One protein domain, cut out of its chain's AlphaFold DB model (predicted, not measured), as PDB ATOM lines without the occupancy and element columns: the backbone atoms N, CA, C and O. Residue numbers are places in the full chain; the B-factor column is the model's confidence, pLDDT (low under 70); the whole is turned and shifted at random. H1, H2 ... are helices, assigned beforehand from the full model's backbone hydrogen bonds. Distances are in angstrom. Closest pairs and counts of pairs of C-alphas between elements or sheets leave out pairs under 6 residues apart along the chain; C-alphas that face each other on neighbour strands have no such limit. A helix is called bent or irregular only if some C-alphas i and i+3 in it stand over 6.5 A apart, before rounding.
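Overview. This is residues 79 to 187 of the 238 residues of an uncharacterized protein of Gibberella moniliformis (UniProt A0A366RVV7). A loose, elongated group of three helical rods, in which H1 packs along arm H2b of one bent helix and, at its end, on arm H3b of another. At one end of H2b its other arm, H2a, turns steeply away toward a long loop whose residues 104 to 109 stick out; beyond H3b, residues 176 to 182, mostly of H4, stick out too. The printed part has 109 residues with four named helices, H1 to H4 in order, no named strand, and is all helix. It is loose, with a radius of gyration of the C-alphas of 17.8 A, and spans 57 by 37 by 22 A.

Along the chain. H1, residues 82 to 94, is 18.1 A long and begins at C-alpha 82, (-11.157, -54.521, -30.744). H2, residues 114 to 140, was assigned as one helix by its hydrogen bonds but is bent, with C-alphas 123 and 126 7.3 A apart; its arms are H2a, residues 114 to 123, 14.3 A, and H2b, residues 126 to 140, 21.2 A. H3, residues 148 to 172, likewise assigned as one helix, is bent, with C-alphas 157 and 160 6.8 A apart; its arms are H3a, residues 148 to 157, 14.2 A, and H3b, residues 160 to 172, 18.3 A. H4, residues 177 to 185, is 12.3 A long and ends at C-alpha 185, (-21.773, -5.455, -37.802).

Arrangement. H1 and H2b touch, closest at the C-alphas of Arg 88 and Leu 135, 6.9 A, at a shallow tilt of 26 degrees, opposite ways. H1 touches H3b with residues 91 to 94 alone, closest at the C-alphas of Thr 91 and Ile 163, 6.7 A, the same way. H1 and H3a are close but not clearly touching, at 7.6 A between the C-alphas of Tyr 83 and Phe 151. H2b and H3b are apart. H2a stands to H2b at a steep tilt of 69 degrees, only just short of perpendicular, and H3a to H3b at a shallow 29 degrees. H2a and H4 touch no helix. In H1, H2a, H2b, H3a, H3b and H4 every O i to N i+4 pair is within hydrogen-bond range.

Size, cuts and confidence. The two C-alphas farthest apart, of Asn 147 and Ser 185, are 56.8 A apart. The printed part has no cut. The link from H1 to H2 is long, 19 residues. Mean pLDDT of the printed part is 76.1, with low stretches among them residues 99 to 112 and 142 to 145.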
ATOM      1  N   ASP A  79      -9.113 -61.213 -30.691       60.94
ATOM      2  CA  ASP A  79      -9.889 -59.981 -30.859       60.94
ATOM      3  C   ASP A  79      -8.978 -58.754 -30.992       60.94
ATOM      4  O   ASP A  79      -9.295 -57.673 -30.512       60.94
ATOM      5  N   LYS A  80      -7.835 -58.876 -31.678       67.38
ATOM      6  CA  LYS A  80      -6.952 -57.734 -31.980       67.38
ATOM      7  C   LYS A  80      -7.676 -56.618 -32.744       67.38
ATOM      8  O   LYS A  80      -7.222 -55.477 -32.711       67.38
ATOM      9  N   TRP A  81      -8.805 -56.932 -33.386       71.31
ATOM     10  CA  TRP A  81      -9.705 -55.975 -34.034       71.31
ATOM     11  C   TRP A  81     -10.424 -55.037 -33.041       71.31
ATOM     12  O   TRP A  81     -10.862 -53.958 -33.440       71.31
ATOM     13  N   ILE A  82     -10.507 -55.379 -31.747       75.62
ATOM     14  CA  ILE A  82     -11.157 -54.521 -30.744       75.62
ATOM     15  C   ILE A  82     -10.361 -53.237 -30.490       75.62
ATOM     16  O   ILE A  82     -10.941 -52.168 -30.321       75.62
ATOM     17  N   TYR A  83      -9.029 -53.314 -30.525       78.06
ATOM     18  CA  TYR A  83      -8.145 -52.168 -30.319       78.06
ATOM     19  C   TYR A  83      -8.352 -51.053 -31.358       78.06
ATOM     20  O   TYR A  83      -8.606 -49.917 -30.951       78.06
ATOM     21  N   PRO A  84      -8.322 -51.322 -32.682       80.00
ATOM     22  CA  PRO A  84      -8.625 -50.302 -33.677       80.00
ATOM     23  C   PRO A  84     -10.073 -49.825 -33.580       80.00
ATOM     24  O   PRO A  84     -10.309 -48.640 -33.782       80.00
ATOM     25  N   ALA A  85     -11.036 -50.681 -33.223       79.12
ATOM     26  CA  ALA A  85     -12.420 -50.247 -33.036       79.12
ATOM     27  C   ALA A  85     -12.553 -49.218 -31.896       79.12
ATOM     28  O   ALA A  85     -13.155 -48.162 -32.092       79.12
ATOM     29  N   ILE A  86     -11.930 -49.473 -30.741       81.75
ATOM     30  CA  ILE A  86     -11.918 -48.542 -29.603       81.75
ATOM     31  C   ILE A  86     -11.245 -47.221 -29.991       81.75
ATOM     32  O   ILE A  86     -11.803 -46.156 -29.740       81.75
ATOM     33  N   VAL A  87     -10.082 -47.275 -30.648       86.25
ATOM     34  CA  VAL A  87      -9.359 -46.066 -31.081       86.25
ATOM     35  C   VAL A  87     -10.173 -45.259 -32.090       86.25
ATOM     36  O   VAL A  87     -10.248 -44.036 -31.966       86.25
ATOM     37  N   ARG A  88     -10.826 -45.919 -33.053       85.38
ATOM     38  CA  ARG A  88     -11.728 -45.277 -34.021       85.38
ATOM     39  C   ARG A  88     -12.865 -44.556 -33.322       85.38
ATOM     40  O   ARG A  88     -13.055 -43.371 -33.562       85.38
ATOM     41  N   TYR A  89     -13.578 -45.244 -32.436       80.81
ATOM     42  CA  TYR A  89     -14.697 -44.646 -31.717       80.81
ATOM     43  C   TYR A  89     -14.265 -43.466 -30.856       80.81
ATOM     44  O   TYR A  89     -14.826 -42.381 -30.978       80.81
ATOM     45  N   TYR A  90     -13.239 -43.662 -30.029       84.38
ATOM     46  CA  TYR A  90     -12.759 -42.623 -29.130       84.38
ATOM     47  C   TYR A  90     -12.316 -41.376 -29.904       84.38
ATOM     48  O   TYR A  90     -12.748 -40.269 -29.599       84.38
ATOM     49  N   THR A  91     -11.505 -41.556 -30.952       86.44
ATOM     50  CA  THR A  91     -11.001 -40.432 -31.757       86.44
ATOM     51  C   THR A  91     -12.134 -39.722 -32.497       86.44
ATOM     52  O   THR A  91     -12.106 -38.504 -32.621       86.44
ATOM     53  N   PHE A  92     -13.143 -40.463 -32.959       84.31
ATOM     54  CA  PHE A  92     -14.309 -39.892 -33.627       84.31
ATOM     55  C   PHE A  92     -15.108 -38.988 -32.681       84.31
ATOM     56  O   PHE A  92     -15.410 -37.848 -33.026       84.31
ATOM     57  N   VAL A  93     -15.404 -39.490 -31.477       80.81
ATOM     58  CA  VAL A  93     -16.156 -38.755 -30.450       80.81
ATOM     59  C   VAL A  93     -15.378 -37.533 -29.968       80.81
ATOM     60  O   VAL A  93     -15.942 -36.449 -29.865       80.81
ATOM     61  N   GLU A  94     -14.081 -37.676 -29.700       85.75
ATOM     62  CA  GLU A  94     -13.270 -36.571 -29.179       85.75
ATOM     63  C   GLU A  94     -13.054 -35.461 -30.222       85.75
ATOM     64  O   GLU A  94     -12.968 -34.289 -29.862       85.75
ATOM     65  N   LEU A  95     -13.023 -35.794 -31.519       83.56
ATOM     66  CA  LEU A  95     -12.991 -34.799 -32.599       83.56
ATOM     67  C   LEU A  95     -14.359 -34.162 -32.898       83.56
ATOM     68  O   LEU A  95     -14.418 -33.284 -33.756       83.56
ATOM     69  N   ASP A  96     -15.420 -34.566 -32.192       81.50
ATOM     70  CA  ASP A  96     -16.786 -34.046 -32.348       81.50
ATOM     71  C   ASP A  96     -17.308 -34.163 -33.795       81.50
ATOM     72  O   ASP A  96     -17.987 -33.279 -34.319       81.50
ATOM     73  N   LEU A  97     -16.946 -35.261 -34.476       79.56
ATOM     74  CA  LEU A  97     -17.396 -35.543 -35.839       79.56
ATOM     75  C   LEU A  97     -18.895 -35.864 -35.859       79.56
ATOM     76  O   LEU A  97     -19.392 -36.663 -35.059       79.56
ATOM     77  N   ARG A  98     -19.632 -35.285 -36.814       72.12
ATOM     78  CA  ARG A  98     -21.075 -35.523 -36.928       72.12
ATOM     79  C   ARG A  98     -21.351 -36.883 -37.559       72.12
ATOM     80  O   ARG A  98     -20.786 -37.260 -38.586       72.12
ATOM     81  N   HIS A  99     -22.290 -37.622 -36.972       62.78
ATOM     82  CA  HIS A  99     -22.794 -38.844 -37.586       62.78
ATOM     83  C   HIS A  99     -23.779 -38.515 -38.705       62.78
ATOM     84  O   HIS A  99     -24.956 -38.267 -38.456       62.78
ATOM     85  N   VAL A 100     -23.325 -38.619 -39.949       58.44
ATOM     86  CA  VAL A 100     -24.211 -38.498 -41.118       58.44
ATOM     87  C   VAL A 100     -25.006 -39.788 -41.387       58.44
ATOM     88  O   VAL A 100     -26.008 -39.781 -42.092       58.44
ATOM     89  N   CYS A 101     -24.593 -40.912 -40.786       57.12
ATOM     90  CA  CYS A 101     -25.211 -42.231 -40.965       57.12
ATOM     91  C   CYS A 101     -26.423 -42.507 -40.052       57.12
ATOM     92  O   CYS A 101     -27.009 -43.590 -40.111       57.12
ATOM     93  N   CYS A 102     -26.800 -41.580 -39.169       52.03
ATOM     94  CA  CYS A 102     -27.721 -41.883 -38.079       52.03
ATOM     95  C   CYS A 102     -29.203 -41.710 -38.431       52.03
ATOM     96  O   CYS A 102     -29.846 -40.740 -38.056       52.03
ATOM     97  N   SER A 103     -29.775 -42.787 -38.969       42.56
ATOM     98  CA  SER A 103     -31.105 -43.279 -38.571       42.56
ATOM     99  C   SER A 103     -31.044 -44.198 -37.326       42.56
ATOM    100  O   SER A 103     -31.955 -44.986 -37.090       42.56
ATOM    101  N   ILE A 104     -29.925 -44.185 -36.585       42.34
ATOM    102  CA  ILE A 104     -29.534 -45.184 -35.566       42.34
ATOM    103  C   ILE A 104     -29.916 -44.774 -34.140       42.34
ATOM    104  O   ILE A 104     -30.262 -45.622 -33.317       42.34
ATOM    105  N   VAL A 105     -29.867 -43.482 -33.830       39.16
ATOM    106  CA  VAL A 105     -30.608 -42.949 -32.688       39.16
ATOM    107  C   VAL A 105     -32.034 -42.810 -33.196       39.16
ATOM    108  O   VAL A 105     -32.204 -42.313 -34.308       39.16
ATOM    109  N   GLU A 106     -33.038 -43.257 -32.438       39.91
ATOM    110  CA  GLU A 106     -34.456 -42.965 -32.691       39.91
ATOM    111  C   GLU A 106     -34.688 -41.444 -32.637       39.91
ATOM    112  O   GLU A 106     -35.323 -40.900 -31.739       39.91
ATOM    113  N   THR A 107     -34.110 -40.712 -33.575       40.47
ATOM    114  CA  THR A 107     -34.464 -39.341 -33.843       40.47
ATOM    115  C   THR A 107     -35.735 -39.439 -34.656       40.47
ATOM    116  O   THR A 107     -35.842 -40.154 -35.647       40.47
ATOM    117  N   THR A 108     -36.761 -38.746 -34.191       43.06
ATOM    118  CA  THR A 108     -38.084 -38.671 -34.818       43.06
ATOM    119  C   THR A 108     -38.057 -38.032 -36.215       43.06
ATOM    120  O   THR A 108     -39.103 -37.853 -36.836       43.06
ATOM    121  N   SER A 109     -36.871 -37.659 -36.690       48.38
ATOM    122  CA  SER A 109     -36.570 -37.131 -38.007       48.38
ATOM    123  C   SER A 109     -36.010 -38.279 -38.835       48.38
ATOM    124  O   SER A 109     -35.060 -38.925 -38.414       48.38
ATOM    125  N   GLY A 110     -36.612 -38.580 -39.983       53.66
ATOM    126  CA  GLY A 110     -36.102 -39.610 -40.889       53.66
ATOM    127  C   GLY A 110     -34.680 -39.319 -41.407       53.66
ATOM    128  O   GLY A 110     -34.026 -38.384 -40.946       53.66
ATOM    129  N   PRO A 111     -34.197 -40.103 -42.388       63.84
ATOM    130  CA  PRO A 111     -32.895 -39.871 -43.010       63.84
ATOM    131  C   PRO A 111     -32.761 -38.418 -43.479       63.84
ATOM    132  O   PRO A 111     -33.718 -37.879 -44.045       63.84
ATOM    133  N   LEU A 112     -31.594 -37.809 -43.256       62.97
ATOM    134  CA  LEU A 112     -31.301 -36.471 -43.767       62.97
ATOM    135  C   LEU A 112     -31.399 -36.470 -45.307       62.97
ATOM    136  O   LEU A 112     -31.057 -37.479 -45.941       62.97
ATOM    137  N   PRO A 113     -31.893 -35.382 -45.919       72.38
ATOM    138  CA  PRO A 113     -31.884 -35.229 -47.366       72.38
ATOM    139  C   PRO A 113     -30.445 -35.197 -47.901       72.38
ATOM    140  O   PRO A 113     -29.515 -34.794 -47.206       72.38
ATOM    141  N   GLU A 114     -30.269 -35.622 -49.152       71.31
ATOM    142  CA  GLU A 114     -28.950 -35.761 -49.788       71.31
ATOM    143  C   GLU A 114     -28.156 -34.448 -49.782       71.31
ATOM    144  O   GLU A 114     -26.946 -34.471 -49.574       71.31
ATOM    145  N   GLU A 115     -28.827 -33.304 -49.958       72.19
ATOM    146  CA  GLU A 115     -28.176 -31.996 -49.866       72.19
ATOM    147  C   GLU A 115     -27.534 -31.734 -48.492       72.19
ATOM    148  O   GLU A 115     -26.381 -31.316 -48.435       72.19
ATOM    149  N   GLU A 116     -28.219 -32.056 -47.392       70.25
ATOM    150  CA  GLU A 116     -27.692 -31.867 -46.034       70.25
ATOM    151  C   GLU A 116     -26.552 -32.853 -45.744       70.25
ATOM    152  O   GLU A 116     -25.562 -32.490 -45.112       70.25
ATOM    153  N   LEU A 117     -26.651 -34.092 -46.248       68.75
ATOM    154  CA  LEU A 117     -25.561 -35.069 -46.154       68.75
ATOM    155  C   LEU A 117     -24.294 -34.550 -46.847       68.75
ATOM    156  O   LEU A 117     -23.189 -34.702 -46.319       68.75
ATOM    157  N   GLN A 118     -24.459 -33.954 -48.028       70.88
ATOM    158  CA  GLN A 118     -23.355 -33.406 -48.800       70.88
ATOM    159  C   GLN A 118     -22.742 -32.180 -48.115       70.88
ATOM    160  O   GLN A 118     -21.520 -32.121 -47.993       70.88
ATOM    161  N   GLU A 119     -23.559 -31.247 -47.625       72.31
ATOM    162  CA  GLU A 119     -23.087 -30.063 -46.895       72.31
ATOM    163  C   GLU A 119     -22.292 -30.455 -45.642       72.31
ATOM    164  O   GLU A 119     -21.166 -29.993 -45.458       72.31
ATOM    165  N   ILE A 120     -22.802 -31.398 -44.839       70.56
ATOM    166  CA  ILE A 120     -22.082 -31.929 -43.670       70.56
ATOM    167  C   ILE A 120     -20.760 -32.581 -44.092       70.56
ATOM    168  O   ILE A 120     -19.727 -32.364 -43.458       70.56
ATOM    169  N   GLY A 121     -20.777 -33.375 -45.165       65.69
ATOM    170  CA  GLY A 121     -19.580 -34.031 -45.684       65.69
ATOM    171  C   GLY A 121     -18.511 -33.042 -46.155       65.69
ATOM    172  O   GLY A 121     -17.320 -33.285 -45.952       65.69
ATOM    173  N   GLU A 122     -18.915 -31.927 -46.761       74.75
ATOM    174  CA  GLU A 122     -18.015 -30.859 -47.202       74.75
ATOM    175  C   GLU A 122     -17.455 -30.056 -46.019       74.75
ATOM    176  O   GLU A 122     -16.248 -29.793 -45.977       74.75
ATOM    177  N   GLU A 123     -18.294 -29.727 -45.035       73.94
ATOM    178  CA  GLU A 123     -17.899 -29.036 -43.802       73.94
ATOM    179  C   GLU A 123     -16.900 -29.864 -42.975       73.94
ATOM    180  O   GLU A 123     -15.841 -29.365 -42.576       73.94
ATOM    181  N   ASP A 124     -17.185 -31.156 -42.782       80.12
ATOM    182  CA  ASP A 124     -16.370 -32.049 -41.951       80.12
ATOM    183  C   ASP A 124     -15.189 -32.658 -42.721       80.12
ATOM    184  O   ASP A 124     -14.349 -33.331 -42.125       80.12
ATOM    185  N   LEU A 125     -15.045 -32.398 -44.027       80.38
ATOM    186  CA  LEU A 125     -14.008 -32.998 -44.878       80.38
ATOM    187  C   LEU A 125     -12.593 -32.845 -44.299       80.38
ATOM    188  O   LEU A 125     -11.755 -33.742 -44.417       80.38
ATOM    189  N   SER A 126     -12.305 -31.686 -43.706       82.94
ATOM    190  CA  SER A 126     -11.004 -31.404 -43.093       82.94
ATOM    191  C   SER A 126     -10.759 -32.245 -41.833       82.94
ATOM    192  O   SER A 126      -9.678 -32.819 -41.681       82.94
ATOM    193  N   LEU A 127     -11.777 -32.382 -40.979       84.38
ATOM    194  CA  LEU A 127     -11.764 -33.205 -39.771       84.38
ATOM    195  C   LEU A 127     -11.724 -34.701 -40.107       84.38
ATOM    196  O   LEU A 127     -10.981 -35.447 -39.475       84.38
ATOM    197  N   LEU A 128     -12.442 -35.140 -41.144       82.94
ATOM    198  CA  LEU A 128     -12.428 -36.523 -41.627       82.94
ATOM    199  C   LEU A 128     -11.040 -36.929 -42.130       82.94
ATOM    200  O   LEU A 128     -10.533 -37.983 -41.755       82.94
ATOM    201  N   LYS A 129     -10.366 -36.067 -42.900       86.94
ATOM    202  CA  LYS A 129      -8.976 -36.310 -43.326       86.94
ATOM    203  C   LYS A 129      -8.014 -36.392 -42.142       86.94
ATOM    204  O   LYS A 129      -7.103 -37.221 -42.139       86.94
ATOM    205  N   LEU A 130      -8.199 -35.535 -41.137       88.88
ATOM    206  CA  LEU A 130      -7.409 -35.579 -39.909       88.88
ATOM    207  C   LEU A 130      -7.636 -36.901 -39.164       88.88
ATOM    208  O   LEU A 130      -6.667 -37.569 -38.808       88.88
ATOM    209  N   PHE A 131      -8.892 -37.309 -39.000       88.44
ATOM    210  CA  PHE A 131      -9.270 -38.585 -38.405       88.44
ATOM    211  C   PHE A 131      -8.630 -39.773 -39.135       88.44
ATOM    212  O   PHE A 131      -7.957 -40.584 -38.503       88.44
ATOM    213  N   GLU A 132      -8.732 -39.837 -40.464       86.94
ATOM    214  CA  GLU A 132      -8.087 -40.878 -41.277       86.94
ATOM    215  C   GLU A 132      -6.567 -40.913 -41.077       86.94
ATOM    216  O   GLU A 132      -5.985 -41.988 -40.932       86.94
ATOM    217  N   SER A 133      -5.917 -39.748 -41.022       90.31
ATOM    218  CA  SER A 133      -4.469 -39.668 -40.806       90.31
ATOM    219  C   SER A 133      -4.048 -40.184 -39.423       90.31
ATOM    220  O   SER A 133      -3.041 -40.885 -39.310       90.31
ATOM    221  N   LEU A 134      -4.844 -39.895 -38.387       88.94
ATOM    222  CA  LEU A 134      -4.612 -40.361 -37.019       88.94
ATOM    223  C   LEU A 134      -4.788 -41.879 -36.924       88.94
ATOM    224  O   LEU A 134      -3.964 -42.564 -36.321       88.94
ATOM    225  N   LEU A 135      -5.817 -42.423 -37.572       85.75
ATOM    226  CA  LEU A 135      -6.012 -43.867 -37.632       85.75
ATOM    227  C   LEU A 135      -4.896 -44.564 -38.398       85.75
ATOM    228  O   LEU A 135      -4.378 -45.562 -37.915       85.75
ATOM    229  N   ALA A 136      -4.473 -44.027 -39.540       85.56
ATOM    230  CA  ALA A 136      -3.366 -44.600 -40.299       85.56
ATOM    231  C   ALA A 136      -2.068 -44.651 -39.472       85.56
ATOM    232  O   ALA A 136      -1.316 -45.624 -39.560       85.56
ATOM    233  N   GLU A 137      -1.814 -43.643 -38.633       85.38
ATOM    234  CA  GLU A 137      -0.690 -43.654 -37.694       85.38
ATOM    235  C   GLU A 137      -0.834 -44.760 -36.640       85.38
ATOM    236  O   GLU A 137       0.114 -45.516 -36.403       85.38
ATOM    237  N   PHE A 138      -2.015 -44.880 -36.028       80.69
ATOM    238  CA  PHE A 138      -2.292 -45.944 -35.065       80.69
ATOM    239  C   PHE A 138      -2.099 -47.330 -35.695       80.69
ATOM    240  O   PHE A 138      -1.381 -48.173 -35.146       80.69
ATOM    241  N   GLU A 139      -2.676 -47.545 -36.877       78.25
ATOM    242  CA  GLU A 139      -2.625 -48.820 -37.585       78.25
ATOM    243  C   GLU A 139      -1.200 -49.159 -38.057       78.25
ATOM    244  O   GLU A 139      -0.785 -50.321 -38.006       78.25
ATOM    245  N   GLY A 140      -0.410 -48.149 -38.438       74.56
ATOM    246  CA  GLY A 140       1.003 -48.295 -38.798       74.56
ATOM    247  C   GLY A 140       1.934 -48.566 -37.609       74.56
ATOM    248  O   GLY A 140       3.017 -49.129 -37.790       74.56
ATOM    249  N   GLY A 141       1.519 -48.218 -36.388       70.19
ATOM    250  CA  GLY A 141       2.325 -48.314 -35.169       70.19
ATOM    251  C   GLY A 141       2.524 -49.726 -34.606       70.19
ATOM    252  O   GLY A 141       3.246 -49.874 -33.623       70.19
ATOM    253  N   ARG A 142       1.908 -50.765 -35.196       60.38
ATOM    254  CA  ARG A 142       1.938 -52.162 -34.702       60.38
ATOM    255  C   ARG A 142       1.618 -52.290 -33.202       60.38
ATOM    256  O   ARG A 142       2.221 -53.091 -32.495       60.38
ATOM    257  N   ARG A 143       0.638 -51.530 -32.704       65.38
ATOM    258  CA  ARG A 143       0.217 -51.588 -31.289       65.38
ATOM    259  C   ARG A 143      -0.695 -52.776 -30.952       65.38
ATOM    260  O   ARG A 143      -1.104 -52.936 -29.812       65.38
ATOM    261  N   TYR A 144      -0.963 -53.648 -31.922       63.53
ATOM    262  CA  TYR A 144      -1.822 -54.831 -31.780       63.53
ATOM    263  C   TYR A 144      -1.192 -55.996 -31.006       63.53
ATOM    264  O   TYR A 144      -1.843 -57.021 -30.803       63.53
ATOM    265  N   ASP A 145       0.078 -55.867 -30.624       68.81
ATOM    266  CA  ASP A 145       0.798 -56.867 -29.834       68.81
ATOM    267  C   ASP A 145       0.798 -56.544 -28.331       68.81
ATOM    268  O   ASP A 145       1.306 -57.337 -27.540       68.81
ATOM    269  N   MET A 146       0.204 -55.412 -27.936       74.50
ATOM    270  CA  MET A 146      -0.012 -55.061 -26.534       74.50
ATOM    271  C   MET A 146      -1.068 -55.968 -25.907       74.50
ATOM    272  O   MET A 146      -2.056 -56.362 -26.546       74.50
ATOM    273  N   ASN A 147      -0.880 -56.280 -24.628       79.38
ATOM    274  CA  ASN A 147      -1.962 -56.859 -23.850       79.38
ATOM    275  C   ASN A 147      -3.045 -55.796 -23.562       79.38
ATOM    276  O   ASN A 147      -2.839 -54.601 -23.768       79.38
ATOM    277  N   LEU A 148      -4.218 -56.235 -23.105       76.75
ATOM    278  CA  LEU A 148      -5.371 -55.349 -22.919       76.75
ATOM    279  C   LEU A 148      -5.110 -54.220 -21.904       76.75
ATOM    280  O   LEU A 148      -5.604 -53.115 -22.098       76.75
ATOM    281  N   GLU A 149      -4.353 -54.490 -20.839       78.50
ATOM    282  CA  GLU A 149      -4.009 -53.505 -19.803       78.50
ATOM    283  C   GLU A 149      -3.037 -52.461 -20.364       78.50
ATOM    284  O   GLU A 149      -3.332 -51.271 -20.324       78.50
ATOM    285  N   GLU A 150      -1.968 -52.909 -21.029       81.69
ATOM    286  CA  GLU A 150      -1.014 -52.035 -21.732       81.69
ATOM    287  C   GLU A 150      -1.695 -51.159 -22.794       81.69
ATOM    288  O   GLU A 150      -1.320 -50.001 -22.978       81.69
ATOM    289  N   PHE A 151      -2.702 -51.695 -23.494       84.38
ATOM    290  CA  PHE A 151      -3.484 -50.935 -24.466       84.38
ATOM    291  C   PHE A 151      -4.278 -49.804 -23.807       84.38
ATOM    292  O   PHE A 151      -4.281 -48.693 -24.333       84.38
ATOM    293  N   PHE A 152      -4.958 -50.066 -22.687       82.06
ATOM    294  CA  PHE A 152      -5.744 -49.035 -22.004       82.06
ATOM    295  C   PHE A 152      -4.864 -47.992 -21.318       82.06
ATOM    296  O   PHE A 152      -5.190 -46.808 -21.395       82.06
ATOM    297  N   ASP A 153      -3.741 -48.401 -20.727       84.50
ATOM    298  CA  ASP A 153      -2.747 -47.467 -20.192       84.50
ATOM    299  C   ASP A 153      -2.245 -46.545 -21.305       84.50
ATOM    300  O   ASP A 153      -2.280 -45.324 -21.178       84.50
ATOM    301  N   TRP A 154      -1.873 -47.116 -22.452       88.00
ATOM    302  CA  TRP A 154      -1.474 -46.331 -23.615       88.00
ATOM    303  C   TRP A 154      -2.591 -45.397 -24.114       88.00
ATOM    304  O   TRP A 154      -2.345 -44.226 -24.425       88.00
ATOM    305  N   LEU A 155      -3.822 -45.901 -24.211       86.06
ATOM    306  CA  LEU A 155      -4.966 -45.125 -24.683       86.06
ATOM    307  C   LEU A 155      -5.183 -43.890 -23.802       86.06
ATOM    308  O   LEU A 155      -5.411 -42.804 -24.332       86.06
ATOM    309  N   TRP A 156      -5.098 -44.037 -22.481       84.88
ATOM    310  CA  TRP A 156      -5.393 -42.952 -21.548       84.88
ATOM    311  C   TRP A 156      -4.218 -42.021 -21.265       84.88
ATOM    312  O   TRP A 156      -4.444 -40.824 -21.090       84.88
ATOM    313  N   GLU A 157      -2.989 -42.532 -21.254       87.12
ATOM    314  CA  GLU A 157      -1.801 -41.733 -20.938       87.12
ATOM    315  C   GLU A 157      -1.217 -41.033 -22.172       87.12
ATOM    316  O   GLU A 157      -0.690 -39.929 -22.053       87.12
ATOM    317  N   ASP A 158      -1.360 -41.614 -23.368       88.38
ATOM    318  CA  ASP A 158      -0.766 -41.057 -24.589       88.38
ATOM    319  C   ASP A 158      -1.816 -40.603 -25.610       88.38
ATOM    320  O   ASP A 158      -1.754 -39.481 -26.121       88.38
ATOM    321  N   TRP A 159      -2.778 -41.466 -25.956       89.88
ATOM    322  CA  TRP A 159      -3.689 -41.185 -27.071       89.88
ATOM    323  C   TRP A 159      -4.739 -40.127 -26.715       89.88
ATOM    324  O   TRP A 159      -4.870 -39.125 -27.414       89.88
ATOM    325  N   ALA A 160      -5.456 -40.306 -25.608       87.25
ATOM    326  CA  ALA A 160      -6.523 -39.412 -25.177       87.25
ATOM    327  C   ALA A 160      -6.061 -37.963 -24.913       87.25
ATOM    328  O   ALA A 160      -6.719 -37.030 -25.383       87.25
ATOM    329  N   PRO A 161      -4.934 -37.708 -24.216       89.50
ATOM    330  CA  PRO A 161      -4.398 -36.354 -24.076       89.50
ATOM    331  C   PRO A 161      -4.049 -35.746 -25.434       89.50
ATOM    332  O   PRO A 161      -4.410 -34.608 -25.711       89.50
ATOM    333  N   ARG A 162      -3.445 -36.530 -26.333       92.06
ATOM    334  CA  ARG A 162      -3.088 -36.051 -27.666       92.06
ATOM    335  C   ARG A 162      -4.304 -35.641 -28.498       92.06
ATOM    336  O   ARG A 162      -4.242 -34.615 -29.176       92.06
ATOM    337  N   ILE A 163      -5.381 -36.429 -28.503       89.12
ATOM    338  CA  ILE A 163      -6.579 -36.067 -29.277       89.12
ATOM    339  C   ILE A 163      -7.246 -34.819 -28.685       89.12
ATOM    340  O   ILE A 163      -7.635 -33.935 -29.449       89.12
ATOM    341  N   ARG A 164      -7.270 -34.670 -27.353       88.25
ATOM    342  CA  ARG A 164      -7.711 -33.422 -26.703       88.25
ATOM    343  C   ARG A 164      -6.868 -32.218 -27.109       88.25
ATOM    344  O   ARG A 164      -7.439 -31.214 -27.516       88.25
ATOM    345  N   ASP A 165      -5.542 -32.325 -27.110       91.62
ATOM    346  CA  ASP A 165      -4.666 -31.230 -27.551       91.62
ATOM    347  C   ASP A 165      -4.957 -30.813 -29.002       91.62
ATOM    348  O   ASP A 165      -4.902 -29.633 -29.358       91.62
ATOM    349  N   ILE A 166      -5.234 -31.785 -29.876       89.94
ATOM    350  CA  ILE A 166      -5.621 -31.528 -31.267       89.94
ATOM    351  C   ILE A 166      -6.965 -30.798 -31.311       89.94
ATOM    352  O   ILE A 166      -7.083 -29.790 -32.009       89.94
ATOM    353  N   ARG A 167      -7.954 -31.260 -30.542       86.94
ATOM    354  CA  ARG A 167      -9.272 -30.628 -30.427       86.94
ATOM    355  C   ARG A 167      -9.170 -29.190 -29.919       86.94
ATOM    356  O   ARG A 167      -9.770 -28.293 -30.506       86.94
ATOM    357  N   GLU A 168      -8.379 -28.940 -28.882       86.00
ATOM    358  CA  GLU A 168      -8.148 -27.598 -28.339       86.00
ATOM    359  C   GLU A 168      -7.477 -26.680 -29.363       86.00
ATOM    360  O   GLU A 168      -7.888 -25.533 -29.538       86.00
ATOM    361  N   LYS A 169      -6.492 -27.187 -30.115       87.00
ATOM    362  CA  LYS A 169      -5.869 -26.432 -31.213       87.00
ATOM    363  C   LYS A 169      -6.876 -26.074 -32.300       87.00
ATOM    364  O   LYS A 169      -6.845 -24.945 -32.786       87.00
ATOM    365  N   LEU A 170      -7.772 -26.988 -32.663       85.06
ATOM    366  CA  LEU A 170      -8.849 -26.712 -33.616       85.06
ATOM    367  C   LEU A 170      -9.834 -25.675 -33.061       85.06
ATOM    368  O   LEU A 170     -10.206 -24.741 -33.766       85.06
ATOM    369  N   ALA A 171     -10.190 -25.771 -31.778       79.81
ATOM    370  CA  ALA A 171     -11.037 -24.787 -31.113       79.81
ATOM    371  C   ALA A 171     -10.374 -23.400 -31.049       79.81
ATOM    372  O   ALA A 171     -11.055 -22.396 -31.223       79.81
ATOM    373  N   SER A 172      -9.051 -23.329 -30.873       77.19
ATOM    374  CA  SER A 172      -8.300 -22.063 -30.866       77.19
ATOM    375  C   SER A 172      -8.211 -21.383 -32.238       77.19
ATOM    376  O   SER A 172      -7.941 -20.189 -32.315       77.19
ATOM    377  N   GLN A 173      -8.453 -22.133 -33.318       69.44
ATOM    378  CA  GLN A 173      -8.546 -21.609 -34.684       69.44
ATOM    379  C   GLN A 173      -9.958 -21.103 -35.022       69.44
ATOM    380  O   GLN A 173     -10.188 -20.648 -36.144       69.44
ATOM    381  N   ARG A 174     -10.909 -21.184 -34.078       66.25
ATOM    382  CA  ARG A 174     -12.245 -20.599 -34.235       66.25
ATOM    383  C   ARG A 174     -12.174 -19.075 -34.302       66.25
ATOM    384  O   ARG A 174     -11.164 -18.463 -33.962       66.25
ATOM    385  N   LEU A 175     -13.274 -18.501 -34.788       68.88
ATOM    386  CA  LEU A 175     -13.405 -17.084 -35.106       68.88
ATOM    387  C   LEU A 175     -12.846 -16.200 -33.990       68.88
ATOM    388  O   LEU A 175     -13.210 -16.346 -32.825       68.88
ATOM    389  N   THR A 176     -11.967 -15.276 -34.366       72.88
ATOM    390  CA  THR A 176     -11.427 -14.289 -33.433       72.88
ATOM    391  C   THR A 176     -12.520 -13.312 -33.002       72.88
ATOM    392  O   THR A 176     -13.504 -13.102 -33.717       72.88
ATOM    393  N   ASP A 177     -12.322 -12.633 -31.870       72.94
ATOM    394  CA  ASP A 177     -13.244 -11.588 -31.394       72.94
ATOM    395  C   ASP A 177     -13.500 -10.493 -32.443       72.94
ATOM    396  O   ASP A 177     -14.538  -9.838 -32.434       72.94
ATOM    397  N   GLU A 178     -12.541 -10.259 -33.338       76.44
ATOM    398  CA  GLU A 178     -12.684  -9.321 -34.450       76.44
ATOM    399  C   GLU A 178     -13.642  -9.849 -35.519       76.44
ATOM    400  O   GLU A 178     -14.565  -9.139 -35.903       76.44
ATOM    401  N   GLN A 179     -13.513 -11.117 -35.909       78.62
ATOM    402  CA  GLN A 179     -14.431 -11.754 -36.857       78.62
ATOM    403  C   GLN A 179     -15.854 -11.867 -36.298       78.62
ATOM    404  O   GLN A 179     -16.821 -11.728 -37.046       78.62
ATOM    405  N   LEU A 180     -15.989 -12.079 -34.985       79.75
ATOM    406  CA  LEU A 180     -17.285 -12.065 -34.304       79.75
ATOM    407  C   LEU A 180     -17.947 -10.685 -34.392       79.75
ATOM    408  O   LEU A 180     -19.109 -10.597 -34.788       79.75
ATOM    409  N   ARG A 181     -17.204  -9.609 -34.100       80.06
ATOM    410  CA  ARG A 181     -17.706  -8.229 -34.218       80.06
ATOM    411  C   ARG A 181     -18.030  -7.841 -35.658       80.06
ATOM    412  O   ARG A 181     -19.021  -7.154 -35.895       80.06
ATOM    413  N   ASP A 182     -17.221  -8.279 -36.616       83.81
ATOM    414  CA  ASP A 182     -17.473  -8.016 -38.033       83.81
ATOM    415  C   ASP A 182     -18.770  -8.690 -38.487       83.81
ATOM    416  O   ASP A 182     -19.595  -8.054 -39.142       83.81
ATOM    417  N   ALA A 183     -19.012  -9.936 -38.075       81.31
ATOM    418  CA  ALA A 183     -20.271 -10.624 -38.340       81.31
ATOM    419  C   ALA A 183     -21.472  -9.908 -37.690       81.31
ATOM    420  O   ALA A 183     -22.490  -9.685 -38.352       81.31
ATOM    421  N   GLU A 184     -21.340  -9.466 -36.433       85.50
ATOM    422  CA  GLU A 184     -22.364  -8.662 -35.745       85.50
ATOM    423  C   GLU A 184     -22.658  -7.353 -36.490       85.50
ATOM    424  O   GLU A 184     -23.816  -6.950 -36.610       85.50
ATOM    425  N   SER A 185     -21.630  -6.712 -37.055       85.94
ATOM    426  CA  SER A 185     -21.773  -5.455 -37.802       85.94
ATOM    427  C   SER A 185     -22.604  -5.597 -39.086       85.94
ATOM    428  O   SER A 185     -23.232  -4.633 -39.525       85.94
ATOM    429  N   VAL A 186     -22.661  -6.807 -39.658       85.75
ATOM    430  CA  VAL A 186     -23.485  -7.153 -40.832       85.75
ATOM    431  C   VAL A 186     -24.892  -7.626 -40.414       85.75
ATOM    432  O   VAL A 186     -25.736  -7.924 -41.257       85.75
ATOM    433  N   GLY A 187     -25.191  -7.623 -39.110       82.31
ATOM    434  CA  GLY A 187     -26.501  -7.956 -38.552       82.31
ATOM    435  C   GLY A 187     -26.664  -9.421 -38.148       82.31
ATOM    436  O   GLY A 187     -27.795  -9.852 -37.920       82.31
TER     437      GLY A 187